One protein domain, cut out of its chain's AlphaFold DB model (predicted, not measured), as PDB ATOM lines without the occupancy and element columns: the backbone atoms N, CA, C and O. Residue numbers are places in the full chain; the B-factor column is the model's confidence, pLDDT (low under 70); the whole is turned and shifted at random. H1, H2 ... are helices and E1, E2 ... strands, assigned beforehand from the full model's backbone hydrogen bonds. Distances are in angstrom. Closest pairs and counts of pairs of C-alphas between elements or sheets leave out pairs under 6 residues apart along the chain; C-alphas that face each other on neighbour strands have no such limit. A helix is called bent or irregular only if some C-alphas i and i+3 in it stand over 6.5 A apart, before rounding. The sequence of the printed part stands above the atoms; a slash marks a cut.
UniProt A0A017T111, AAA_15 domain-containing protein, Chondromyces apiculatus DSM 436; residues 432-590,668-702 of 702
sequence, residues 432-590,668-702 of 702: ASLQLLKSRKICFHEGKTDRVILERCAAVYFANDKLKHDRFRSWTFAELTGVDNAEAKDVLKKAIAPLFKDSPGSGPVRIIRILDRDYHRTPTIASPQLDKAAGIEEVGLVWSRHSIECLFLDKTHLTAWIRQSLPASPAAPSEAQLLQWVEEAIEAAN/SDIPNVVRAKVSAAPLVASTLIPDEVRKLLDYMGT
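What this domain is: This is residues 432 to 590 and 668 to 702 of the 702 residues of the protein "AAA_15 domain-containing protein" of Chondromyces apiculatus DSM 436 (UniProt A0A017T111). A twisted sheet of five strands lies toward one end of an elongated model, with H1 on one face and H10 on the other, H4 also packed on the sheet, and a cluster of helices runs on from it to the far end. H2 is in the middle, with H9 and H10 packed on it, and H6 and H7, packed on each other at a steep tilt, lie toward the far end. The printed part has 194 residues, with ten named helices and five named strands in the order H1 E1 H2 H3 E2 H4 E3 E4 E5 H5 H6 H7 H8 H9 H10; the class is mixed, helices and strands. The mixed sheet has the order E2 E1 E3 E5 E4, with E4 antiparallel to E5 and the other neighbours parallel. The whole is compact, with a radius of gyration of the C-alphas of 18.7 A, and spans 64 by 38 by 24 A.

Where its parts are: The strands are E2, residues 476 to 479; E1, 441 to 445; E3, 509 to 515, 19.6 A long; E5, 536 to 542, 19.5 A; and E4, 529 to 531. The helices are H1, residues 432 to 439; H2, 448 to 461, 20.8 A; H3, 466 to 473; H4, 486 to 500, 22.1 A; H5, 548 to 552; H6, 555 to 565, 15.6 A; H7, 575 to 590, 22.4 A; H8, 670 to 673; H9, 682 to 688; and H10, 691 to 700, 14.1 A. C-alpha 432 opens H1 at (101.810, 163.202, 187.699), C-alpha 590 ends H7 at (134.756, 175.534, 167.689), and C-alpha 700 ends H10 at (117.058, 155.610, 187.708). H4 is irregular, only just: C-alphas 495 and 498 are 7.0 A apart.

How they stand to each other: Across the sheet these backbone pairs are within hydrogen-bond range: N 443 and O 476 between E1 and E2, 2.8 A; N 512 and O 442 between E3 and E1, 2.8 A; N 511 and O 537 between E3 and E5, 2.8 A; and N 529 and O 538 between E4 and E5, which form a hairpin, 2.9 A. E1, H2 H3, E2 is a strand-helix-strand unit, two parallel neighbour strands with helices between, and E2, H4, E3 is a split one with E1 between its strands; both crossovers are right-handed. H10 is on the sheet at a height of 10.5 A, over E5 and, only just, E3, with 3 of its C-alphas there; it runs along the strands, at 15 degrees to E5 on the local plane. H1 is on the opposite face at a height of 4.7 A, its Leu 436 C-alpha 6.0 A from that of Thr 476. H4 is on the sheet, its closest C-alphas being those of Phe 500 and Val 509, 7.8 A apart. H2 is the hub and only grazes the sheet, with residues 448 to 451. It touches H10 about perpendicular at 82 degrees, Ala 458 and Leu 697 having the closest C-alphas at 6.6 A. With residues 460 to 461 alone it touches H9 at a shallow tilt of 28 degrees, opposite ways, Tyr 461 and Ala 685 having the closest C-alphas at 5.5 A. It only just touches H3, its partner in a helical hairpin, and H8, with 3 pairs of C-alphas within 8 A each. H8 also only just touches H5, with 3 pairs. H6 touches H7 at a steep tilt of 57 degrees, opposite ways, with closest C-alphas Thr 559 and Leu 579 at 5.6 A. Every O i to N i+4 pair is within hydrogen-bond range in H1, H3, H6, H7 and H10; H2 has 9 of 10, H4 7 of 11, H9 2 of 3 and H5 0 of 1, with 2 of 2 O i to N i+3 pairs in H5, and H8 is too short for an i+4 pair.

The domain as a whole: The C-alphas farthest apart, those of Asp 502 and Pro 570, are 64.0 A apart. Residues 591 to 667 are not printed, and C-alphas 590 and 668 are 18.1 A apart across the cut. The link E3 to E4, residues 516 to 528, is long, and its residues 524 to 525 pair antiparallel with 541 to 542 of E5. The mean pLDDT of the printed part is 80.9; residues 432 to 438, 480 to 506, 532 to 534 and 679 to 683 are under 70.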
ATOM      1  N   ALA A 432     100.426 163.235 187.236       47.31
ATOM      2  CA  ALA A 432     101.810 163.202 187.699       47.31
ATOM      3  C   ALA A 432     101.881 163.128 189.238       47.31
ATOM      4  O   ALA A 432     102.742 162.441 189.777       47.31
ATOM      5  N   SER A 433     100.923 163.730 189.957       51.19
ATOM      6  CA  SER A 433     100.875 163.686 191.424       51.19
ATOM      7  C   SER A 433     100.423 162.322 191.977       51.19
ATOM      8  O   SER A 433     100.964 161.868 192.982       51.19
ATOM      9  N   LEU A 434      99.498 161.609 191.318       52.38
ATOM     10  CA  LEU A 434      99.087 160.249 191.721       52.38
ATOM     11  C   LEU A 434     100.162 159.199 191.403       52.38
ATOM     12  O   LEU A 434     100.462 158.336 192.235       52.38
ATOM     13  N   GLN A 435     100.789 159.297 190.228       54.59
ATOM     14  CA  GLN A 435     101.934 158.459 189.874       54.59
ATOM     15  C   GLN A 435     103.124 158.734 190.801       54.59
ATOM     16  O   GLN A 435     103.792 157.787 191.214       54.59
ATOM     17  N   LEU A 436     103.346 159.987 191.212       62.31
ATOM     18  CA  LEU A 436     104.331 160.364 192.227       62.31
ATOM     19  C   LEU A 436     104.029 159.734 193.594       62.31
ATOM     20  O   LEU A 436     104.936 159.189 194.219       62.31
ATOM     21  N   LEU A 437     102.772 159.751 194.049       63.59
ATOM     22  CA  LEU A 437     102.382 159.126 195.319       63.59
ATOM     23  C   LEU A 437     102.631 157.609 195.319       63.59
ATOM     24  O   LEU A 437     103.108 157.065 196.317       63.59
ATOM     25  N   LYS A 438     102.359 156.934 194.193       67.12
ATOM     26  CA  LYS A 438     102.570 155.484 194.026       67.12
ATOM     27  C   LYS A 438     104.045 155.113 193.844       67.12
ATOM     28  O   LYS A 438     104.525 154.177 194.476       67.12
ATOM     29  N   SER A 439     104.751 155.805 192.954       73.75
ATOM     30  CA  SER A 439     106.140 155.492 192.589       73.75
ATOM     31  C   SER A 439     107.158 155.998 193.604       73.75
ATOM     32  O   SER A 439     108.242 155.427 193.707       73.75
ATOM     33  N   ARG A 440     106.821 157.075 194.328       79.50
ATOM     34  CA  ARG A 440     107.728 157.826 195.206       79.50
ATOM     35  C   ARG A 440     109.008 158.277 194.495       79.50
ATOM     36  O   ARG A 440     110.050 158.395 195.133       79.50
ATOM     37  N   LYS A 441     108.946 158.502 193.180       85.25
ATOM     38  CA  LYS A 441     110.093 158.832 192.324       85.25
ATOM     39  C   LYS A 441     109.747 160.009 191.414       85.25
ATOM     40  O   LYS A 441     108.851 159.894 190.575       85.25
ATOM     41  N   ILE A 442     110.466 161.123 191.549       82.75
ATOM     42  CA  ILE A 442     110.306 162.311 190.695       82.75
ATOM     43  C   ILE A 442     111.642 162.803 190.147       82.75
ATOM     44  O   ILE A 442     112.643 162.845 190.857       82.75
ATOM     45  N   CYS A 443     111.645 163.175 188.872       85.69
ATOM     46  CA  CYS A 443     112.776 163.744 188.162       85.69
ATOM     47  C   CYS A 443     112.399 165.133 187.641       85.69
ATOM     48  O   CYS A 443     111.535 165.271 186.776       85.69
ATOM     49  N   PHE A 444     113.050 166.154 188.188       82.94
ATOM     50  CA  PHE A 444     112.972 167.526 187.711       82.94
ATOM     51  C   PHE A 444     113.989 167.756 186.603       82.94
ATOM     52  O   PHE A 444     115.151 167.386 186.773       82.94
ATOM     53  N   HIS A 445     113.564 168.386 185.512       85.19
ATOM     54  CA  HIS A 445     114.425 168.754 184.387       85.19
ATOM     55  C   HIS A 445     114.095 170.164 183.885       85.19
ATOM     56  O   HIS A 445     112.974 170.635 184.061       85.19
ATOM     57  N   GLU A 446     115.067 170.852 183.288       77.69
ATOM     58  CA  GLU A 446     114.950 172.271 182.918       77.69
ATOM     59  C   GLU A 446     114.356 172.472 181.515       77.69
ATOM     60  O   GLU A 446     113.497 173.334 181.336       77.69
ATOM     61  N   GLY A 447     114.737 171.647 180.533       71.88
ATOM     62  CA  GLY A 447     114.286 171.774 179.147       71.88
ATOM     63  C   GLY A 447     113.242 170.741 178.717       71.88
ATOM     64  O   GLY A 447     113.173 169.611 179.207       71.88
ATOM     65  N   LYS A 448     112.426 171.099 177.716       73.44
ATOM     66  CA  LYS A 448     111.465 170.181 177.064       73.44
ATOM     67  C   LYS A 448     112.151 169.021 176.336       73.44
ATOM     68  O   LYS A 448     111.536 167.979 176.097       73.44
ATOM     69  N   THR A 449     113.407 169.210 175.944       85.62
ATOM     70  CA  THR A 449     114.217 168.254 175.187       85.62
ATOM     71  C   THR A 449     114.869 167.199 176.081       85.62
ATOM     72  O   THR A 449     115.015 166.061 175.628       85.62
ATOM     73  N   ASP A 450     115.154 167.507 177.351       87.56
ATOM     74  CA  ASP A 450     115.748 166.593 178.337       87.56
ATOM     75  C   ASP A 450     114.977 165.285 178.440       87.56
ATOM     76  O   ASP A 450     115.536 164.204 178.254       87.56
ATOM     77  N   ARG A 451     113.663 165.378 178.674       88.06
ATOM     78  CA  ARG A 451     112.791 164.209 178.800       88.06
ATOM     79  C   ARG A 451     112.871 163.324 177.560       88.06
ATOM     80  O   ARG A 451     113.006 162.109 177.679       88.06
ATOM     81  N   VAL A 452     112.803 163.927 176.372       89.88
ATOM     82  CA  VAL A 452     112.849 163.196 175.098       89.88
ATOM     83  C   VAL A 452     114.178 162.459 174.954       89.88
ATOM     84  O   VAL A 452     114.187 161.288 174.576       89.88
ATOM     85  N   ILE A 453     115.293 163.122 175.259       93.56
ATOM     86  CA  ILE A 453     116.631 162.536 175.160       93.56
ATOM     87  C   ILE A 453     116.798 161.403 176.182       93.56
ATOM     88  O   ILE A 453     117.243 160.316 175.812       93.56
ATOM     89  N   LEU A 454     116.380 161.611 177.433       93.69
ATOM     90  CA  LEU A 454     116.465 160.615 178.503       93.69
ATOM     91  C   LEU A 454     115.605 159.380 178.215       93.69
ATOM     92  O   LEU A 454     116.102 158.262 178.331       93.69
ATOM     93  N   GLU A 455     114.352 159.553 177.782       91.94
ATOM     94  CA  GLU A 455     113.468 158.438 177.415       91.94
ATOM     95  C   GLU A 455     114.049 157.616 176.254       91.94
ATOM     96  O   GLU A 455     113.995 156.382 176.269       91.94
ATOM     97  N   ARG A 456     114.650 158.277 175.252       91.12
ATOM     98  CA  ARG A 456     115.291 157.587 174.121       91.12
ATOM     99  C   ARG A 456     116.561 156.859 174.533       91.12
ATOM    100  O   ARG A 456     116.740 155.705 174.145       91.12
ATOM    101  N   CYS A 457     117.399 157.481 175.355       92.94
ATOM    102  CA  CYS A 457     118.591 156.833 175.886       92.94
ATOM    103  C   CYS A 457     118.225 155.635 176.767       92.94
ATOM    104  O   CYS A 457     118.815 154.576 176.598       92.94
ATOM    105  N   ALA A 458     117.209 155.747 177.628       91.69
ATOM    106  CA  ALA A 458     116.728 154.641 178.455       91.69
ATOM    107  C   ALA A 458     116.225 153.461 177.612       91.69
ATOM    108  O   ALA A 458     116.558 152.314 177.904       91.69
ATOM    109  N   ALA A 459     115.472 153.733 176.541       89.69
ATOM    110  CA  ALA A 459     114.973 152.696 175.640       89.69
ATOM    111  C   ALA A 459     116.108 151.914 174.954       89.69
ATOM    112  O   ALA A 459     115.983 150.707 174.758       89.69
ATOM    113  N   VAL A 460     117.212 152.584 174.606       89.94
ATOM    114  CA  VAL A 460     118.400 151.940 174.021       89.94
ATOM    115  C   VAL A 460     119.236 151.238 175.094       89.94
ATOM    116  O   VAL A 460     119.619 150.085 174.916       89.94
ATOM    117  N   TYR A 461     119.499 151.902 176.221       91.44
ATOM    118  CA  TYR A 461     120.370 151.404 177.289       91.44
ATOM    119  C   TYR A 461     119.790 150.175 177.999       91.44
ATOM    120  O   TYR A 461     120.520 149.240 178.318       91.44
ATOM    121  N   PHE A 462     118.468 150.143 178.198       90.38
ATOM    122  CA  PHE A 462     117.760 149.051 178.870       90.38
ATOM    123  C   PHE A 462     117.053 148.092 177.913       90.38
ATOM    124  O   PHE A 462     116.216 147.305 178.350       90.38
ATOM    125  N   ALA A 463     117.381 148.111 176.619       87.50
ATOM    126  CA  ALA A 463     116.699 147.285 175.622       87.50
ATOM    127  C   ALA A 463     116.704 145.777 175.965       87.50
ATOM    128  O   ALA A 463     115.743 145.076 175.654       87.50
ATOM    129  N   ASN A 464     117.744 145.300 176.665       86.25
ATOM    130  CA  ASN A 464     117.872 143.909 177.122       86.25
ATOM    131  C   ASN A 464     117.545 143.698 178.613       86.25
ATOM    132  O   ASN A 464     117.678 142.582 179.108       86.25
ATOM    133  N   ASP A 465     117.139 144.740 179.343       88.19
ATOM    134  CA  ASP A 465     116.823 144.677 180.774       88.19
ATOM    135  C   ASP A 465     115.460 145.330 181.037       88.19
ATOM    136  O   ASP A 465     115.340 146.501 181.413       88.19
ATOM    137  N   LYS A 466     114.403 144.539 180.818       87.56
ATOM    138  CA  LYS A 466     113.016 144.988 180.983       87.56
ATOM    139  C   LYS A 466     112.743 145.500 182.400       87.56
ATOM    140  O   LYS A 466     112.021 146.478 182.552       87.56
ATOM    141  N   LEU A 467     113.354 144.900 183.424       88.62
ATOM    142  CA  LEU A 467     113.152 145.312 184.814       88.62
ATOM    143  C   LEU A 467     113.719 146.709 185.076       88.62
ATOM    144  O   LEU A 467     113.032 147.535 185.678       88.62
ATOM    145  N   LYS A 468     114.940 147.002 184.612       89.88
ATOM    146  CA  LYS A 468     115.503 148.358 184.716       89.88
ATOM    147  C   LYS A 468     114.703 149.373 183.907       89.88
ATOM    148  O   LYS A 468     114.479 150.485 184.381       89.88
ATOM    149  N   HIS A 469     114.225 148.988 182.725       87.81
ATOM    150  CA  HIS A 469     113.381 149.854 181.907       87.81
ATOM    151  C   HIS A 469     112.044 150.181 182.592       87.81
ATOM    152  O   HIS A 469     111.637 151.341 182.621       87.81
ATOM    153  N   ASP A 470     111.393 149.193 183.211       83.06
ATOM    154  CA  ASP A 470     110.154 149.390 183.970       83.06
ATOM    155  C   ASP A 470     110.400 150.263 185.216       83.06
ATOM    156  O   ASP A 470     109.608 151.158 185.524       83.06
ATOM    157  N   ARG A 471     111.545 150.094 185.894       86.62
ATOM    158  CA  ARG A 471     111.966 150.980 186.997       86.62
ATOM    159  C   ARG A 471     112.205 152.413 186.528       86.62
ATOM    160  O   ARG A 471     111.744 153.329 187.204       86.62
ATOM    161  N   PHE A 472     112.838 152.623 185.376       90.00
ATOM    162  CA  PHE A 472     112.972 153.950 184.770       90.00
ATOM    163  C   PHE A 472     111.597 154.571 184.466       90.00
ATOM    164  O   PHE A 472     111.343 155.716 184.827       90.00
ATOM    165  N   ARG A 473     110.667 153.798 183.890       85.56
ATOM    166  CA  ARG A 473     109.299 154.257 183.582       85.56
ATOM    167  C   ARG A 473     108.462 154.593 184.815       85.56
ATOM    168  O   ARG A 473     107.473 155.311 184.697       85.56
ATOM    169  N   SER A 474     108.849 154.100 185.991       83.44
ATOM    170  CA  SER A 474     108.192 154.466 187.247       83.44
ATOM    171  C   SER A 474     108.495 155.901 187.700       83.44
ATOM    172  O   SER A 474     107.778 156.409 188.556       83.44
ATOM    173  N   TRP A 475     109.513 156.568 187.141       86.19
ATOM    174  CA  TRP A 475     109.827 157.957 187.477       86.19
ATOM    175  C   TRP A 475     108.818 158.929 186.866       86.19
ATOM    176  O   TRP A 475     108.518 158.885 185.674       86.19
ATOM    177  N   THR A 476     108.346 159.863 187.686       82.12
ATOM    178  CA  THR A 476     107.519 160.986 187.234       82.12
ATOM    179  C   THR A 476     108.426 162.131 186.784       82.12
ATOM    180  O   THR A 476     109.264 162.573 187.561       82.12
ATOM    181  N   PHE A 477     108.279 162.626 185.552       80.81
ATOM    182  CA  PHE A 477     109.059 163.761 185.037       80.81
ATOM    183  C   PHE A 477     108.299 165.079 185.211       80.81
ATOM    184  O   PHE A 477     107.124 165.152 184.848       80.81
ATOM    185  N   ALA A 478     108.974 166.102 185.731       73.69
ATOM    186  CA  ALA A 478     108.432 167.443 185.931       73.69
ATOM    187  C   ALA A 478     109.384 168.510 185.364       73.69
ATOM    188  O   ALA A 478     110.563 168.553 185.715       73.69
ATOM    189  N   GLU A 479     108.860 169.379 184.501       74.50
ATOM    190  CA  GLU A 479     109.607 170.484 183.891       74.50
ATOM    191  C   GLU A 479     109.704 171.670 184.867       74.50
ATOM    192  O   GLU A 479     108.715 172.056 185.493       74.50
ATOM    193  N   LEU A 480     110.895 172.253 185.002       66.44
ATOM    194  CA  LEU A 480     111.162 173.443 185.808       66.44
ATOM    195  C   LEU A 480     111.080 174.696 184.923       66.44
ATOM    196  O   LEU A 480     112.081 175.153 184.378       66.44
ATOM    197  N   THR A 481     109.889 175.275 184.760       50.47
ATOM    198  CA  THR A 481     109.719 176.486 183.942       50.47
ATOM    199  C   THR A 481     110.166 177.758 184.685       50.47
ATOM    200  O   THR A 481     109.433 178.236 185.544       50.47
ATOM    201  N   GLY A 482     111.301 178.350 184.285       41.38
ATOM    202  CA  GLY A 482     111.632 179.780 184.449       41.38
ATOM    203  C   GLY A 482     112.036 180.318 185.843       41.38
ATOM    204  O   GLY A 482     111.264 180.265 186.789       41.38
ATOM    205  N   VAL A 483     113.194 181.008 185.867       31.34
ATOM    206  CA  VAL A 483     113.811 181.861 186.921       31.34
ATOM    207  C   VAL A 483     114.348 181.134 188.170       31.34
ATOM    208  O   VAL A 483     113.590 180.605 188.969       31.34
ATOM    209  N   ASP A 484     115.684 181.156 188.327       45.50
ATOM    210  CA  ASP A 484     116.497 180.701 189.476       45.50
ATOM    211  C   ASP A 484     115.831 179.660 190.404       45.50
ATOM    212  O   ASP A 484     115.394 179.924 191.523       45.50
ATOM    213  N   ASN A 485     115.828 178.414 189.921       51.25
ATOM    214  CA  ASN A 485     115.166 177.224 190.475       51.25
ATOM    215  C   ASN A 485     115.749 176.683 191.804       51.25
ATOM    216  O   ASN A 485     115.643 175.486 192.097       51.25
ATOM    217  N   ALA A 486     116.392 177.521 192.618       46.12
ATOM    218  CA  ALA A 486     116.834 177.130 193.956       46.12
ATOM    219  C   ALA A 486     115.637 176.910 194.905       46.12
ATOM    220  O   ALA A 486     115.673 175.993 195.723       46.12
ATOM    221  N   GLU A 487     114.548 177.674 194.744       44.78
ATOM    222  CA  GLU A 487     113.405 177.663 195.673       44.78
ATOM    223  C   GLU A 487     112.323 176.614 195.355       44.78
ATOM    224  O   GLU A 487     111.637 176.144 196.265       44.78
ATOM    225  N   ALA A 488     112.190 176.171 194.097       44.06
ATOM    226  CA  ALA A 488     111.168 175.194 193.687       44.06
ATOM    227  C   ALA A 488     111.289 173.855 194.444       44.06
ATOM    228  O   ALA A 488     110.292 173.241 194.832       44.06
ATOM    229  N   LYS A 489     112.529 173.443 194.730       49.31
ATOM    230  CA  LYS A 489     112.871 172.263 195.534       49.31
ATOM    231  C   LYS A 489     112.342 172.368 196.965       49.31
ATOM    232  O   LYS A 489     111.756 171.414 197.472       49.31
ATOM    233  N   ASP A 490     112.543 173.507 197.618       52.84
ATOM    234  CA  ASP A 490     112.175 173.691 199.024       52.84
ATOM    235  C   ASP A 490     110.667 173.896 199.196       52.84
ATOM    236  O   ASP A 490     110.081 173.408 200.167       52.84
ATOM    237  N   VAL A 491     110.020 174.548 198.226       45.50
ATOM    238  CA  VAL A 491     108.558 174.672 198.158       45.50
ATOM    239  C   VAL A 491     107.916 173.301 197.987       45.50
ATOM    240  O   VAL A 491     107.012 172.950 198.748       45.50
ATOM    241  N   LEU A 492     108.421 172.483 197.060       51.31
ATOM    242  CA  LEU A 492     107.895 171.142 196.851       51.31
ATOM    243  C   LEU A 492     108.136 170.246 198.068       51.31
ATOM    244  O   LEU A 492     107.192 169.609 198.523       51.31
ATOM    245  N   LYS A 493     109.346 170.237 198.650       55.44
ATOM    246  CA  LYS A 493     109.643 169.486 199.886       55.44
ATOM    247  C   LYS A 493     108.649 169.823 200.995       55.44
ATOM    248  O   LYS A 493     108.141 168.915 201.643       55.44
ATOM    249  N   LYS A 494     108.320 171.104 201.185       53.06
ATOM    250  CA  LYS A 494     107.318 171.542 202.172       53.06
ATOM    251  C   LYS A 494     105.894 171.123 201.794       53.06
ATOM    252  O   LYS A 494     105.141 170.729 202.679       53.06
ATOM    253  N   ALA A 495     105.538 171.181 200.512       46.53
ATOM    254  CA  ALA A 495     104.199 170.861 200.022       46.53
ATOM    255  C   ALA A 495     103.892 169.353 200.032       46.53
ATOM    256  O   ALA A 495     102.775 168.962 200.362       46.53
ATOM    257  N   ILE A 496     104.874 168.504 199.704       53.84
ATOM    258  CA  ILE A 496     104.671 167.054 199.564       53.84
ATOM    259  C   ILE A 496     105.067 166.259 200.812       53.84
ATOM    260  O   ILE A 496     104.551 165.162 201.006       53.84
ATOM    261  N   ALA A 497     105.930 166.787 201.693       57.06
ATOM    262  CA  ALA A 497     106.324 166.092 202.925       57.06
ATOM    263  C   ALA A 497     105.140 165.607 203.790       57.06
ATOM    264  O   ALA A 497     105.227 164.491 204.303       57.06
ATOM    265  N   PRO A 498     104.027 166.353 203.953       55.84
ATOM    266  CA  PRO A 498     102.863 165.861 204.692       55.84
ATOM    267  C   PRO A 498     102.238 164.602 204.078       55.84
ATOM    268  O   PRO A 498     101.757 163.749 204.811       55.84
ATOM    269  N   LEU A 499     102.288 164.448 202.749       54.84
ATOM    270  CA  LEU A 499     101.673 163.325 202.030       54.84
ATOM    271  C   LEU A 499     102.439 162.006 202.204       54.84
ATOM    272  O   LEU A 499     101.880 160.933 201.990       54.84
ATOM    273  N   PHE A 500     103.715 162.074 202.595       59.59
ATOM    274  CA  PHE A 500     104.593 160.907 202.704       59.59
ATOM    275  C   PHE A 500     104.945 160.516 204.146       59.59
ATOM    276  O   PHE A 500     105.467 159.418 204.350       59.59
ATOM    277  N   LYS A 501     104.630 161.369 205.134       55.94
ATOM    278  CA  LYS A 501     104.931 161.165 206.565       55.94
ATOM    279  C   LYS A 501     104.163 160.008 207.220       55.94
ATOM    280  O   LYS A 501     104.692 159.408 208.150       55.94
ATOM    281  N   ASP A 502     102.996 159.637 206.691       51.72
ATOM    282  CA  ASP A 502     102.065 158.711 207.361       51.72
ATOM    283  C   ASP A 502     101.964 157.312 206.716       51.72
ATOM    284  O   ASP A 502     101.026 156.566 206.986       51.72
ATOM    285  N   SER A 503     102.912 156.911 205.860       52.53
ATOM    286  CA  SER A 503     102.932 155.563 205.252       52.53
ATOM    287  C   SER A 503     104.057 154.684 205.823       52.53
ATOM    288  O   SER A 503     105.108 154.537 205.183       52.53
ATOM    289  N   PRO A 504     103.875 154.083 207.015       44.56
ATOM    290  CA  PRO A 504     104.868 153.198 207.613       44.56
ATOM    291  C   PRO A 504     105.132 151.982 206.706       44.56
ATOM    292  O   PRO A 504     104.210 151.264 206.331       44.56
ATOM    293  N   GLY A 505     106.401 151.763 206.341       54.34
ATOM    294  CA  GLY A 505     106.859 150.592 205.570       54.34
ATOM    295  C   GLY A 505     107.194 150.832 204.091       54.34
ATOM    296  O   GLY A 505     107.697 149.928 203.432       54.34
ATOM    297  N   SER A 506     106.977 152.040 203.565       60.03
ATOM    298  CA  SER A 506     107.364 152.410 202.194       60.03
ATOM    299  C   SER A 506     108.648 153.250 202.215       60.03
ATOM    300  O   SER A 506     108.771 154.164 203.025       60.03
ATOM    301  N   GLY A 507     109.634 152.902 201.380       70.75
ATOM    302  CA  GLY A 507     110.966 153.531 201.358       70.75
ATOM    303  C   GLY A 507     110.963 155.050 201.095       70.75
ATOM    304  O   GLY A 507     109.897 155.638 200.861       70.75
ATOM    305  N   PRO A 508     112.145 155.700 201.133       80.06
ATOM    306  CA  PRO A 508     112.250 157.146 200.967       80.06
ATOM    307  C   PRO A 508     111.759 157.597 199.586       80.06
ATOM    308  O   PRO A 508     111.881 156.865 198.602       80.06
ATOM    309  N   VAL A 509     111.224 158.816 199.513       80.12
ATOM    310  CA  VAL A 509     110.884 159.460 198.239       80.12
ATOM    311  C   VAL A 509     112.174 159.851 197.537       80.12
ATOM    312  O   VAL A 509     112.973 160.595 198.099       80.12
ATOM    313  N   ARG A 510     112.381 159.362 196.316       86.56
ATOM    314  CA  ARG A 510     113.557 159.684 195.512       86.56
ATOM    315  C   ARG A 510     113.286 160.885 194.618       86.56
ATOM    316  O   ARG A 510     112.325 160.893 193.848       86.56
ATOM    317  N   ILE A 511     114.157 161.880 194.704       84.06
ATOM    318  CA  ILE A 511     114.096 163.108 193.917       84.06
ATOM    319  C   ILE A 511     115.392 163.238 193.125       84.06
ATOM    320  O   ILE A 511     116.477 163.267 193.699       84.06
ATOM    321  N   ILE A 512     115.278 163.362 191.808       87.81
ATOM    322  CA  ILE A 512     116.382 163.761 190.937       87.81
ATOM    323  C   ILE A 512     116.124 165.190 190.488       87.81
ATOM    324  O   ILE A 512     115.013 165.512 190.070       87.81
ATOM    325  N   ARG A 513     117.150 166.035 190.532       85.25
ATOM    326  CA  ARG A 513     117.117 167.367 189.933       85.25
ATOM    327  C   ARG A 513     118.215 167.483 188.893       85.25
ATOM    328  O   ARG A 513     119.387 167.426 189.250       85.25
ATOM    329  N   ILE A 514     117.811 167.654 187.645       89.19
ATOM    330  CA  ILE A 514     118.670 167.835 186.482       89.19
ATOM    331  C   ILE A 514     118.608 169.302 186.088       89.19
ATOM    332  O   ILE A 514     117.519 169.861 185.959       89.19
ATOM    333  N   LEU A 515     119.776 169.907 185.920       88.12
ATOM    334  CA  LEU A 515     119.922 171.279 185.463       88.12
ATOM    335  C   LEU A 515     120.946 171.355 184.342       88.12
ATOM    336  O   LEU A 515     121.968 170.657 184.361       88.12
ATOM    337  N   ASP A 516     120.697 172.280 183.428       90.56
ATOM    338  CA  ASP A 516     121.691 172.699 182.460       90.56
ATOM    339  C   ASP A 516     122.816 173.461 183.165       90.56
ATOM    340  O   ASP A 516     122.640 174.067 184.230       90.56
ATOM    341  N   ARG A 517     124.022 173.399 182.601       90.81
ATOM    342  CA  ARG A 517     125.150 174.182 183.116       90.81
ATOM    343  C   ARG A 517     124.918 175.675 182.892       90.81
ATOM    344  O   ARG A 517     125.344 176.501 183.710       90.81
ATOM    345  N   ASP A 518     124.262 175.989 181.774       89.06
ATOM    346  CA  ASP A 518     124.178 177.326 181.203       89.06
ATOM    347  C   ASP A 518     125.569 177.988 181.237       89.06
ATOM    348  O   ASP A 518     126.584 177.384 180.884       89.06
ATOM    349  N   TYR A 519     125.628 179.219 181.743       88.62
ATOM    350  CA  TYR A 519     126.846 180.015 181.857       88.62
ATOM    351  C   TYR A 519     127.346 180.182 183.296       88.62
ATOM    352  O   TYR A 519     128.388 180.794 183.512       88.62
ATOM    353  N   HIS A 520     126.609 179.692 184.297       84.94
ATOM    354  CA  HIS A 520     126.828 180.079 185.698       84.94
ATOM    355  C   HIS A 520     126.909 178.915 186.688       84.94
ATOM    356  O   HIS A 520     127.308 179.138 187.832       84.94
ATOM    357  N   ARG A 521     126.536 177.689 186.299       86.75
ATOM    358  CA  ARG A 521     126.486 176.549 187.226       86.75
ATOM    359  C   ARG A 521     127.745 175.694 187.122       86.75
ATOM    360  O   ARG A 521     128.305 175.500 186.046       86.75
ATOM    361  N   THR A 522     128.185 175.158 188.257       87.56
ATOM    362  CA  THR A 522     129.315 174.222 188.313       87.56
ATOM    363  C   THR A 522     128.812 172.802 188.048       87.56
ATOM    364  O   THR A 522     127.876 172.363 188.725       87.56
ATOM    365  N   PRO A 523     129.423 172.054 187.116       89.81
ATOM    366  CA  PRO A 523     128.983 170.708 186.780       89.81
ATOM    367  C   PRO A 523     129.158 169.777 187.974       89.81
ATOM    368  O   PRO A 523     130.178 169.813 188.661       89.81
ATOM    369  N   THR A 524     128.146 168.966 188.257       89.38
ATOM    370  CA  THR A 524     128.127 168.110 189.445       89.38
ATOM    371  C   THR A 524     127.255 166.893 189.187       89.38
ATOM    372  O   THR A 524     126.147 167.030 188.685       89.38
ATOM    373  N   ILE A 525     127.711 165.713 189.604       83.19
ATOM    374  CA  ILE A 525     126.859 164.532 189.784       83.19
ATOM    375  C   ILE A 525     126.948 164.180 191.266       83.19
ATOM    376  O   ILE A 525     127.923 163.569 191.704       83.19
ATOM    377  N   ALA A 526     125.986 164.653 192.056       81.31
ATOM    378  CA  ALA A 526     125.997 164.428 193.493       81.31
ATOM    379  C   ALA A 526     125.656 162.967 193.806       81.31
ATOM    380  O   ALA A 526     124.783 162.368 193.178       81.31
ATOM    381  N   SER A 527     126.309 162.401 194.819       81.12
ATOM    382  CA  SER A 527     125.865 161.134 195.399       81.12
ATOM    383  C   SER A 527     124.480 161.302 196.041       81.12
ATOM    384  O   SER A 527     124.203 162.383 196.569       81.12
ATOM    385  N   PRO A 528     123.631 160.256 196.059       82.81
ATOM    386  CA  PRO A 528     122.336 160.309 196.731       82.81
ATOM    387  C   PRO A 528     122.479 160.722 198.200       82.81
ATOM    388  O   PRO A 528     123.220 160.099 198.964       82.81
ATOM    389  N   GLN A 529     121.778 161.783 198.596       80.88
ATOM    390  CA  GLN A 529     121.744 162.281 199.968       80.88
ATOM    391  C   GLN A 529     120.393 161.952 200.600       80.88
ATOM    392  O   GLN A 529     119.356 162.425 200.141       80.88
ATOM    393  N   LEU A 530     120.405 161.150 201.668       80.88
ATOM    394  CA  LEU A 530     119.201 160.800 202.419       80.88
ATOM    395  C   LEU A 530     118.964 161.800 203.556       80.88
ATOM    396  O   LEU A 530     119.664 161.786 204.570       80.88
ATOM    397  N   ASP A 531     117.917 162.603 203.422       77.25
ATOM    398  CA  ASP A 531     117.349 163.375 204.520       77.25
ATOM    399  C   ASP A 531     116.416 162.473 205.336       77.25
ATOM    400  O   ASP A 531     115.254 162.241 204.987       77.25
ATOM    401  N   LYS A 532     116.941 161.940 206.446       69.12
ATOM    402  CA  LYS A 532     116.194 161.053 207.350       69.12
ATOM    403  C   LYS A 532     114.997 161.741 208.012       69.12
ATOM    404  O   LYS A 532     114.044 161.051 208.355       69.12
ATOM    405  N   ALA A 533     115.041 163.060 208.204       65.19
ATOM    406  CA  ALA A 533     113.956 163.802 208.842       65.19
ATOM    407  C   ALA A 533     112.783 164.026 207.876       65.19
ATOM    408  O   ALA A 533     111.625 164.016 208.294       65.19
ATOM    409  N   ALA A 534     113.079 164.196 206.584       63.69
ATOM    410  CA  ALA A 534     112.072 164.352 205.537       63.69
ATOM    411  C   ALA A 534     111.648 163.028 204.874       63.69
ATOM    412  O   ALA A 534     110.615 162.994 204.208       63.69
ATOM    413  N   GLY A 535     112.424 161.950 205.034       73.12
ATOM    414  CA  GLY A 535     112.198 160.685 204.327       73.12
ATOM    415  C   GLY A 535     112.460 160.799 202.822       73.12
ATOM    416  O   GLY A 535     111.793 160.134 202.030       73.12
ATOM    417  N   ILE A 536     113.397 161.666 202.425       76.69
ATOM    418  CA  ILE A 536     113.684 162.006 201.026       76.69
ATOM    419  C   ILE A 536     115.129 161.636 200.700       76.69
ATOM    420  O   ILE A 536     116.047 162.029 201.414       76.69
ATOM    421  N   GLU A 537     115.333 160.907 199.608       85.88
ATOM    422  CA  GLU A 537     116.639 160.682 198.990       85.88
ATOM    423  C   GLU A 537     116.763 161.593 197.767       85.88
ATOM    424  O   GLU A 537     115.927 161.546 196.868       85.88
ATOM    425  N   GLU A 538     117.785 162.441 197.726       84.44
ATOM    426  CA  GLU A 538     117.952 163.429 196.664       84.44
ATOM    427  C   GLU A 538     119.263 163.244 195.899       84.44
ATOM    428  O   GLU A 538     120.325 163.067 196.496       84.44
ATOM    429  N   VAL A 539     119.189 163.362 194.574       88.81
ATOM    430  CA  VAL A 539     120.337 163.438 193.667       88.81
ATOM    431  C   VAL A 539     120.254 164.732 192.863       88.81
ATOM    432  O   VAL A 539     119.303 164.957 192.116       88.81
ATOM    433  N   GLY A 540     121.264 165.589 193.010       87.69
ATOM    434  CA  GLY A 540     121.442 166.783 192.187       87.69
ATOM    435  C   GLY A 540     122.432 166.530 191.054       87.69
ATOM    436  O   GLY A 540     123.529 166.025 191.297       87.69
ATOM    437  N   LEU A 541     122.056 166.914 189.839       91.06
ATOM    438  CA  LEU A 541     122.875 166.805 188.645       91.06
ATOM    439  C   LEU A 541     122.890 168.137 187.885       91.06
ATOM    440  O   LEU A 541     121.844 168.728 187.632       91.06
ATOM    441  N   VAL A 542     124.088 168.586 187.518       92.12
ATOM    442  CA  VAL A 542     124.335 169.691 186.586       92.12
ATOM    443  C   VAL A 542     125.242 169.147 185.491       92.12
ATOM    444  O   VAL A 542     126.328 168.650 185.810       92.12
ATOM    445  N   TRP A 543     124.800 169.222 184.233       93.81
ATOM    446  CA  TRP A 543     125.549 168.686 183.091       93.81
ATOM    447  C   TRP A 543     126.954 169.297 182.975       93.81
ATOM    448  O   TRP A 543     127.184 170.448 183.352       93.81
ATOM    449  N   SER A 544     127.926 168.537 182.455       94.44
ATOM    450  CA  SER A 544     129.298 169.049 182.281       94.44
ATOM    451  C   SER A 544     129.439 170.151 181.233       94.44
ATOM    452  O   SER A 544     130.325 171.004 181.356       94.44
ATOM    453  N   ARG A 545     128.560 170.144 180.232       94.56
ATOM    454  CA  ARG A 545     128.486 171.103 179.123       94.56
ATOM    455  C   ARG A 545     127.223 171.955 179.247       94.56
ATOM    456  O   ARG A 545     126.379 171.652 180.083       94.56
ATOM    457  N   HIS A 546     127.100 172.991 178.413       93.38
ATOM    458  CA  HIS A 546     126.003 173.965 178.449       93.38
ATOM    459  C   HIS A 546     124.628 173.324 178.707       93.38
ATOM    460  O   HIS A 546     123.932 173.756 179.619       93.38
ATOM    461  N   SER A 547     124.269 172.288 177.944       93.06
ATOM    462  CA  SER A 547     123.028 171.520 178.103       93.06
ATOM    463  C   SER A 547     123.224 170.032 177.791       93.06
ATOM    464  O   SER A 547     124.292 169.618 177.316       93.06
ATOM    465  N   ILE A 548     122.188 169.216 178.012       94.31
ATOM    466  CA  ILE A 548     122.209 167.778 177.700       94.31
ATOM    467  C   ILE A 548     122.544 167.485 176.225       94.31
ATOM    468  O   ILE A 548     123.261 166.524 175.940       94.31
ATOM    469  N   GLU A 549     122.092 168.309 175.272       94.81
ATOM    470  CA  GLU A 549     122.383 168.128 173.843       94.81
ATOM    471  C   GLU A 549     123.884 168.188 173.564       94.81
ATOM    472  O   GLU A 549     124.393 167.405 172.757       94.81
ATOM    473  N   CYS A 550     124.608 169.073 174.259       94.69
ATOM    474  CA  CYS A 550     126.049 169.232 174.084       94.69
ATOM    475  C   CYS A 550     126.823 167.956 174.415       94.69
ATOM    476  O   CYS A 550     127.906 167.759 173.863       94.69
ATOM    477  N   LEU A 551     126.296 167.077 175.273       95.00
ATOM    478  CA  LEU A 551     126.940 165.802 175.607       95.00
ATOM    479  C   LEU A 551     127.002 164.851 174.406       95.00
ATOM    480  O   LEU A 551     127.917 164.038 174.313       95.00
ATOM    481  N   PHE A 552     126.059 164.977 173.469       95.62
ATOM    482  CA  PHE A 552     126.025 164.187 172.238       95.62
ATOM    483  C   PHE A 552     126.873 164.802 171.125       95.62
ATOM    484  O   PHE A 552     127.179 164.110 170.159       95.62
ATOM    485  N   LEU A 553     127.296 166.066 171.256       95.12
ATOM    486  CA  LEU A 553     128.186 166.764 170.316       95.12
ATOM    487  C   LEU A 553     129.658 166.403 170.565       95.12
ATOM    488  O   LEU A 553     130.532 167.261 170.692       95.12
ATOM    489  N   ASP A 554     129.915 165.106 170.679       93.06
ATOM    490  CA  ASP A 554     131.236 164.496 170.680       93.06
ATOM    491  C   ASP A 554     131.365 163.603 169.442       93.06
ATOM    492  O   ASP A 554     130.390 162.977 169.014       93.06
ATOM    493  N   LYS A 555     132.570 163.528 168.871       94.25
ATOM    494  CA  LYS A 555     132.804 162.801 167.618       94.25
ATOM    495  C   LYS A 555     132.389 161.334 167.690       94.25
ATOM    496  O   LYS A 555     131.899 160.806 166.697       94.25
ATOM    497  N   THR A 556     132.521 160.695 168.850       92.50
ATOM    498  CA  THR A 556     132.190 159.278 169.038       92.50
ATOM    499  C   THR A 556     130.678 159.076 169.018       92.50
ATOM    500  O   THR A 556     130.144 158.357 168.171       92.50
ATOM    501  N   HIS A 557     129.976 159.775 169.912       93.88
ATOM    502  CA  HIS A 557     128.538 159.618 170.114       93.88
ATOM    503  C   HIS A 557     127.741 160.092 168.896       93.88
ATOM    504  O   HIS A 557     126.839 159.394 168.428       93.88
ATOM    505  N   LEU A 558     128.097 161.253 168.336       94.69
ATOM    506  CA  LEU A 558     127.381 161.828 167.200       94.69
ATOM    507  C   LEU A 558     127.519 160.961 165.945       94.69
ATOM    508  O   LEU A 558     126.525 160.692 165.270       94.69
ATOM    509  N   THR A 559     128.730 160.476 165.657       94.56
ATOM    510  CA  THR A 559     128.981 159.567 164.526       94.56
ATOM    511  C   THR A 559     128.162 158.291 164.665       94.56
ATOM    512  O   THR A 559     127.489 157.887 163.712       94.56
ATOM    513  N   ALA A 560     128.158 157.696 165.860       92.06
ATOM    514  CA  ALA A 560     127.396 156.487 166.136       92.06
ATOM    515  C   ALA A 560     125.891 156.700 165.892       92.06
ATOM    516  O   ALA A 560     125.266 155.892 165.204       92.06
ATOM    517  N   TRP A 561     125.314 157.811 166.366       92.50
ATOM    518  CA  TRP A 561     123.895 158.127 166.157       92.50
ATOM    519  C   TRP A 561     123.539 158.428 164.700       92.50
ATOM    520  O   TRP A 561     122.529 157.933 164.187       92.50
ATOM    521  N   ILE A 562     124.371 159.204 164.001       92.94
ATOM    522  CA  ILE A 562     124.152 159.498 162.581       92.94
ATOM    523  C   ILE A 562     124.209 158.204 161.766       92.94
ATOM    524  O   ILE A 562     123.371 157.998 160.886       92.94
ATOM    525  N   ARG A 563     125.124 157.286 162.098       90.62
ATOM    526  CA  ARG A 563     125.226 155.995 161.416       90.62
ATOM    527  C   ARG A 563     123.939 155.174 161.516       90.62
ATOM    528  O   ARG A 563     123.546 154.592 160.510       90.62
ATOM    529  N   GLN A 564     123.251 155.178 162.663       88.81
ATOM    530  CA  GLN A 564     121.958 154.486 162.830       88.81
ATOM    531  C   GLN A 564     120.839 155.085 161.964       88.81
ATOM    532  O   GLN A 564     119.865 154.411 161.633       88.81
ATOM    533  N   SER A 565     120.968 156.356 161.579       88.44
ATOM    534  CA  SER A 565     119.982 157.048 160.742       88.44
ATOM    535  C   SER A 565     120.161 156.767 159.246       88.44
ATOM    536  O   SER A 565     119.248 157.016 158.454       88.44
ATOM    537  N   LEU A 566     121.331 156.265 158.838       89.62
ATOM    538  CA  LEU A 566     121.680 156.029 157.439       89.62
ATOM    539  C   LEU A 566     121.380 154.578 157.021       89.62
ATOM    540  O   LEU A 566     121.663 153.643 157.769       89.62
ATOM    541  N   PRO A 567     120.834 154.348 155.811       86.75
ATOM    542  CA  PRO A 567     120.600 153.000 155.308       86.75
ATOM    543  C   PRO A 567     121.918 152.280 154.991       86.75
ATOM    544  O   PRO A 567     122.909 152.901 154.598       86.75
ATOM    545  N   ALA A 568     121.910 150.948 155.071       82.00
ATOM    546  CA  ALA A 568     122.992 150.113 154.557       82.00
ATOM    547  C   ALA A 568     122.961 150.123 153.015       82.00
ATOM    548  O   ALA A 568     122.298 149.305 152.385       82.00
ATOM    549  N   SER A 569     123.628 151.106 152.411       84.25
ATOM    550  CA  SER A 569     123.719 151.299 150.961       84.25
ATOM    551  C   SER A 569     125.176 151.537 150.555       84.25
ATOM    552  O   SER A 569     125.898 152.174 151.323       84.25
ATOM    553  N   PRO A 570     125.608 151.122 149.347       80.44
ATOM    554  CA  PRO A 570     126.928 151.470 148.810       80.44
ATOM    555  C   PRO A 570     127.174 152.984 148.721       80.44
ATOM    556  O   PRO A 570     128.317 153.421 148.716       80.44
ATOM    557  N   ALA A 571     126.104 153.784 148.649       83.69
ATOM    558  CA  ALA A 571     126.172 155.244 148.628       83.69
ATOM    559  C   ALA A 571     126.309 155.876 150.028       83.69
ATOM    560  O   ALA A 571     126.489 157.090 150.132       83.69
ATOM    561  N   ALA A 572     126.174 155.096 151.106       88.44
ATOM    562  CA  ALA A 572     126.364 155.595 152.463       88.44
ATOM    563  C   ALA A 572     127.867 155.692 152.782       88.44
ATOM    564  O   ALA A 572     128.609 154.768 152.444       88.44
ATOM    565  N   PRO A 573     128.323 156.759 153.462       91.56
ATOM    566  CA  PRO A 573     129.725 156.893 153.841       91.56
ATOM    567  C   PRO A 573     130.161 155.747 154.756       91.56
ATOM    568  O   PRO A 573     129.360 155.213 155.540       91.56
ATOM    569  N   SER A 574     131.445 155.393 154.677       91.62
ATOM    570  CA  SER A 574     132.060 154.506 155.661       91.62
ATOM    571  C   SER A 574     132.063 155.165 157.044       91.62
ATOM    572  O   SER A 574     131.949 156.384 157.173       91.62
ATOM    573  N   GLU A 575     132.198 154.363 158.099       89.88
ATOM    574  CA  GLU A 575     132.253 154.883 159.469       89.88
ATOM    575  C   GLU A 575     133.431 155.846 159.673       89.88
ATOM    576  O   GLU A 575     133.253 156.911 160.256       89.88
ATOM    577  N   ALA A 576     134.597 155.538 159.096       93.19
ATOM    578  CA  ALA A 576     135.769 156.411 159.138       93.19
ATOM    579  C   ALA A 576     135.537 157.751 158.416       93.19
ATOM    580  O   ALA A 576     135.933 158.798 158.921       93.19
ATOM    581  N   GLN A 577     134.861 157.733 157.260       94.56
ATOM    582  CA  GLN A 577     134.507 158.960 156.535       94.56
ATOM    583  C   GLN A 577     133.517 159.814 157.325       94.56
ATOM    584  O   GLN A 577     133.678 161.029 157.409       94.56
ATOM    585  N   LEU A 578     132.500 159.186 157.920       94.44
ATOM    586  CA  LEU A 578     131.513 159.898 158.721       94.44
ATOM    587  C   LEU A 578     132.149 160.512 159.975       94.44
ATOM    588  O   LEU A 578     131.878 161.672 160.273       94.44
ATOM    589  N   LEU A 579     133.022 159.764 160.656       95.88
ATOM    590  CA  LEU A 579     133.786 160.253 161.803       95.88
ATOM    591  C   LEU A 579     134.611 161.487 161.430       95.88
ATOM    592  O   LEU A 579     134.555 162.492 162.136       95.88
ATOM    593  N   GLN A 580     135.310 161.436 160.293       97.25
ATOM    594  CA  GLN A 580     136.083 162.565 159.784       97.25
ATOM    595  C   GLN A 580     135.194 163.792 159.528       97.25
ATOM    596  O   GLN A 580     135.527 164.890 159.962       97.25
ATOM    597  N   TRP A 581     134.045 163.631 158.862       97.50
ATOM    598  CA  TRP A 581     133.139 164.755 158.589       97.50
ATOM    599  C   TRP A 581     132.557 165.371 159.860       97.50
ATOM    600  O   TRP A 581     132.394 166.588 159.935       97.50
ATOM    601  N   VAL A 582     132.237 164.541 160.855       97.56
ATOM    602  CA  VAL A 582     131.762 165.000 162.162       97.56
ATOM    603  C   VAL A 582     132.863 165.772 162.892       97.56
ATOM    604  O   VAL A 582     132.593 166.850 163.417       97.56
ATOM    605  N   GLU A 583     134.097 165.267 162.897       97.69
ATOM    606  CA  GLU A 583     135.243 165.933 163.524       97.69
ATOM    607  C   GLU A 583     135.551 167.282 162.852       97.69
ATOM    608  O   GLU A 583     135.668 168.296 163.538       97.69
ATOM    609  N   GLU A 584     135.554 167.338 161.516       97.69
ATOM    610  CA  GLU A 584     135.693 168.586 160.752       97.69
ATOM    611  C   GLU A 584     134.571 169.594 161.065       97.69
ATOM    612  O   GLU A 584     134.823 170.797 161.178       97.69
ATOM    613  N   ALA A 585     133.329 169.127 161.215       97.81
ATOM    614  CA  ALA A 585     132.188 169.983 161.536       97.81
ATOM    615  C   ALA A 585     132.239 170.516 162.979       97.81
ATOM    616  O   ALA A 585     131.927 171.689 163.197       97.81
ATOM    617  N   ILE A 586     132.663 169.693 163.944       97.69
ATOM    618  CA  ILE A 586     132.898 170.103 165.339       97.69
ATOM    619  C   ILE A 586     134.015 171.149 165.400       97.69
ATOM    620  O   ILE A 586     133.839 172.194 166.024       97.69
ATOM    621  N   GLU A 587     135.128 170.918 164.703       97.50
ATOM    622  CA  GLU A 587     136.240 171.870 164.634       97.50
ATOM    623  C   GLU A 587     135.840 173.192 163.976       97.50
ATOM    624  O   GLU A 587     136.263 174.264 164.410       97.50
ATOM    625  N   ALA A 588     134.981 173.141 162.958       97.38
ATOM    626  CA  ALA A 588     134.415 174.344 162.367       97.38
ATOM    627  C   ALA A 588     133.511 175.101 163.354       97.38
ATOM    628  O   ALA A 588     133.573 176.324 163.392       97.38
ATOM    629  N   ALA A 589     132.709 174.401 164.164       97.25
ATOM    630  CA  ALA A 589     131.863 175.022 165.187       97.25
ATOM    631  C   ALA A 589     132.695 175.651 166.318       97.25
ATOM    632  O   ALA A 589     132.377 176.737 166.796       97.25
ATOM    633  N   ASN A 590     133.803 175.009 166.705       96.75
ATOM    634  CA  ASN A 590     134.756 175.534 167.689       96.75
ATOM    635  C   ASN A 590     135.363 176.879 167.267       96.75
ATOM    636  O   ASN A 590     135.676 177.705 168.119       96.75
ATOM    637  N   SER A 668     118.090 167.759 161.922       87.56
ATOM    638  CA  SER A 668     118.712 169.065 162.198       87.56
ATOM    639  C   SER A 668     118.975 169.337 163.679       87.56
ATOM    640  O   SER A 668     119.669 170.289 163.999       87.56
ATOM    641  N   ASP A 669     118.447 168.514 164.585       92.12
ATOM    642  CA  ASP A 669     118.621 168.683 166.026       92.12
ATOM    643  C   ASP A 669     118.877 167.340 166.727       92.12
ATOM    644  O   ASP A 669     118.536 166.267 166.217       92.12
ATOM    645  N   ILE A 670     119.487 167.406 167.912       94.38
ATOM    646  CA  ILE A 670     119.842 166.223 168.706       94.38
ATOM    647  C   ILE A 670     118.619 165.411 169.154       94.38
ATOM    648  O   ILE A 670     118.646 164.195 168.945       94.38
ATOM    649  N   PRO A 671     117.529 166.005 169.688       92.25
ATOM    650  CA  PRO A 671     116.331 165.252 170.060       92.25
ATOM    651  C   PRO A 671     115.771 164.376 168.934       92.25
ATOM    652  O   PRO A 671     115.263 163.287 169.198       92.25
ATOM    653  N   ASN A 672     115.864 164.819 167.679       90.25
ATOM    654  CA  ASN A 672     115.436 164.050 166.516       90.25
ATOM    655  C   ASN A 672     116.504 163.077 166.003       90.25
ATOM    656  O   ASN A 672     116.144 162.013 165.497       90.25
ATOM    657  N   VAL A 673     117.795 163.386 166.155       90.94
ATOM    658  CA  VAL A 673     118.889 162.444 165.855       90.94
ATOM    659  C   VAL A 673     118.807 161.208 166.761       90.94
ATOM    660  O   VAL A 673     118.849 160.083 166.262       90.94
ATOM    661  N   VAL A 674     118.570 161.383 168.065       90.62
ATOM    662  CA  VAL A 674     118.463 160.262 169.024       90.62
ATOM    663  C   VAL A 674     117.160 159.452 168.901       90.62
ATOM    664  O   VAL A 674     116.975 158.441 169.576       90.62
ATOM    665  N   ARG A 675     116.227 159.865 168.028       87.69
ATOM    666  CA  ARG A 675     115.000 159.108 167.701       87.69
ATOM    667  C   ARG A 675     115.211 158.042 166.625       87.69
ATOM    668  O   ARG A 675     114.262 157.315 166.319       87.69
ATOM    669  N   ALA A 676     116.403 157.953 166.035       82.50
ATOM    670  CA  ALA A 676     116.730 156.915 165.066       82.50
ATOM    671  C   ALA A 676     116.463 155.511 165.639       82.50
ATOM    672  O   ALA A 676     116.623 155.269 166.834       82.50
ATOM    673  N   LYS A 677     116.037 154.569 164.789       78.25
ATOM    674  CA  LYS A 677     115.871 153.170 165.208       78.25
ATOM    675  C   LYS A 677     117.256 152.552 165.409       78.25
ATOM    676  O   LYS A 677     118.051 152.551 164.478       78.25
ATOM    677  N   VAL A 678     117.512 152.009 166.596       79.12
ATOM    678  CA  VAL A 678     118.807 151.427 166.980       79.12
ATOM    679  C   VAL A 678     118.657 149.934 167.275       79.12
ATOM    680  O   VAL A 678     117.640 149.504 167.820       79.12
ATOM    681  N   SER A 679     119.679 149.145 166.930       64.38
ATOM    682  CA  SER A 679     119.799 147.738 167.334       64.38
ATOM    683  C   SER A 679     120.206 147.601 168.811       64.38
ATOM    684  O   SER A 679     121.131 148.265 169.271       64.38
ATOM    685  N   ALA A 680     119.545 146.711 169.552       56.94
ATOM    686  CA  ALA A 680     119.569 146.601 171.018       56.94
ATOM    687  C   ALA A 680     120.870 146.053 171.663       56.94
ATOM    688  O   ALA A 680     120.840 145.603 172.804       56.94
ATOM    689  N   ALA A 681     122.021 146.028 170.985       62.25
ATOM    690  CA  ALA A 681     123.225 145.384 171.531       62.25
ATOM    691  C   ALA A 681     123.941 146.242 172.617       62.25
ATOM    692  O   ALA A 681     124.147 147.437 172.403       62.25
ATOM    693  N   PRO A 682     124.415 145.670 173.749       59.12
ATOM    694  CA  PRO A 682     125.026 146.434 174.855       59.12
ATOM    695  C   PRO A 682     126.277 147.251 174.479       59.12
ATOM    696  O   PRO A 682     126.427 148.387 174.918       59.12
ATOM    697  N   LEU A 683     127.148 146.700 173.623       59.97
ATOM    698  CA  LEU A 683     128.348 147.380 173.098       59.97
ATOM    699  C   LEU A 683     128.005 148.616 172.246       59.97
ATOM    700  O   LEU A 683     128.788 149.558 172.136       59.97
ATOM    701  N   VAL A 684     126.812 148.627 171.651       70.00
ATOM    702  CA  VAL A 684     126.313 149.749 170.852       70.00
ATOM    703  C   VAL A 684     125.808 150.863 171.777       70.00
ATOM    704  O   VAL A 684     126.041 152.039 171.507       70.00
ATOM    705  N   ALA A 685     125.212 150.516 172.922       72.25
ATOM    706  CA  ALA A 685     124.691 151.488 173.881       72.25
ATOM    707  C   ALA A 685     125.791 152.324 174.567       72.25
ATOM    708  O   ALA A 685     125.606 153.526 174.743       72.25
ATOM    709  N   SER A 686     126.948 151.735 174.900       76.50
ATOM    710  CA  SER A 686     128.083 152.477 175.485       76.50
ATOM    711  C   SER A 686     128.719 153.481 174.526       76.50
ATOM    712  O   SER A 686     129.337 154.436 174.977       76.50
ATOM    713  N   THR A 687     128.576 153.258 173.219       84.69
ATOM    714  CA  THR A 687     129.121 154.137 172.173       84.69
ATOM    715  C   THR A 687     128.129 155.241 171.794       84.69
ATOM    716  O   THR A 687     128.524 156.328 171.386       84.69
ATOM    717  N   LEU A 688     126.824 154.981 171.938       89.31
ATOM    718  CA  LEU A 688     125.760 155.941 171.630       89.31
ATOM    719  C   LEU A 688     125.465 156.912 172.775       89.31
ATOM    720  O   LEU A 688     125.092 158.057 172.520       89.31
ATOM    721  N   ILE A 689     125.559 156.462 174.027       93.44
ATOM    722  CA  ILE A 689     125.038 157.206 175.177       93.44
ATOM    723  C   ILE A 689     126.200 157.748 176.020       93.44
ATOM    724  O   ILE A 689     126.957 156.942 176.569       93.44
ATOM    725  N   PRO A 690     126.305 159.082 176.190       94.88
ATOM    726  CA  PRO A 690     127.335 159.700 177.019       94.88
ATOM    727  C   PRO A 690     127.348 159.179 178.459       94.88
ATOM    728  O   PRO A 690     126.302 158.902 179.051       94.88
ATOM    729  N   ASP A 691     128.538 159.103 179.055       92.25
ATOM    730  CA  ASP A 691     128.766 158.536 180.391       92.25
ATOM    731  C   ASP A 691     127.902 159.156 181.491       92.25
ATOM    732  O   ASP A 691     127.422 158.445 182.371       92.25
ATOM    733  N   GLU A 692     127.687 160.471 181.455       92.88
ATOM    734  CA  GLU A 692     126.854 161.174 182.441       92.88
ATOM    735  C   GLU A 692     125.394 160.727 182.365       92.88
ATOM    736  O   GLU A 692     124.775 160.447 183.393       92.88
ATOM    737  N   VAL A 693     124.875 160.571 181.144       94.62
ATOM    738  CA  VAL A 693     123.523 160.059 180.906       94.62
ATOM    739  C   VAL A 693     123.436 158.601 181.355       94.62
ATOM    740  O   VAL A 693     122.477 158.236 182.028       94.62
ATOM    741  N   ARG A 694     124.452 157.771 181.074       93.12
ATOM    742  CA  ARG A 694     124.484 156.370 181.538       93.12
ATOM    743  C   ARG A 694     124.473 156.263 183.061       93.12
ATOM    744  O   ARG A 694     123.667 155.511 183.595       93.12
ATOM    745  N   LYS A 695     125.294 157.051 183.762       92.25
ATOM    746  CA  LYS A 695     125.332 157.088 185.238       92.25
ATOM    747  C   LYS A 695     123.980 157.474 185.835       92.25
ATOM    748  O   LYS A 695     123.532 156.849 186.795       92.25
ATOM    749  N   LEU A 696     123.321 158.479 185.255       93.56
ATOM    750  CA  LEU A 696     121.979 158.881 185.663       93.56
ATOM    751  C   LEU A 696     120.962 157.756 185.425       93.56
ATOM    752  O   LEU A 696     120.185 157.429 186.320       93.56
ATOM    753  N   LEU A 697     120.985 157.141 184.241       93.94
ATOM    754  CA  LEU A 697     120.100 156.027 183.914       93.94
ATOM    755  C   LEU A 697     120.325 154.843 184.854       93.94
ATOM    756  O   LEU A 697     119.350 154.301 185.363       93.94
ATOM    757  N   ASP A 698     121.572 154.473 185.146       92.19
ATOM    758  CA  ASP A 698     121.881 153.404 186.096       92.19
ATOM    759  C   ASP A 698     121.258 153.674 187.469       92.19
ATOM    760  O   ASP A 698     120.641 152.769 188.029       92.19
ATOM    761  N   TYR A 699     121.313 154.916 187.965       91.19
ATOM    762  CA  TYR A 699     120.613 155.306 189.193       91.19
ATOM    763  C   TYR A 699     119.085 155.189 189.054       91.19
ATOM    764  O   TYR A 699     118.428 154.596 189.911       91.19
ATOM    765  N   MET A 700     118.506 155.682 187.956       91.94
ATOM    766  CA  MET A 700     117.058 155.610 187.708       91.94
ATOM    767  C   MET A 700     116.540 154.174 187.531       91.94
ATOM    768  O   MET A 700     115.387 153.889 187.865       91.94
ATOM    769  N   GLY A 701     117.389 153.277 187.031       88.06
ATOM    770  CA  GLY A 701     117.125 151.851 186.867       88.06
ATOM    771  C   GLY A 701     117.287 151.034 188.151       88.06
ATOM    772  O   GLY A 701     116.960 149.847 188.138       88.06
ATOM    773  N   THR A 702     117.762 151.630 189.255       83.75
ATOM    774  CA  THR A 702     117.785 150.976 190.578       83.75
ATOM    775  C   THR A 702     116.421 150.994 191.254       83.75
ATOM    776  O   THR A 702     116.019 149.900 191.708       83.75
TER     777      THR A 702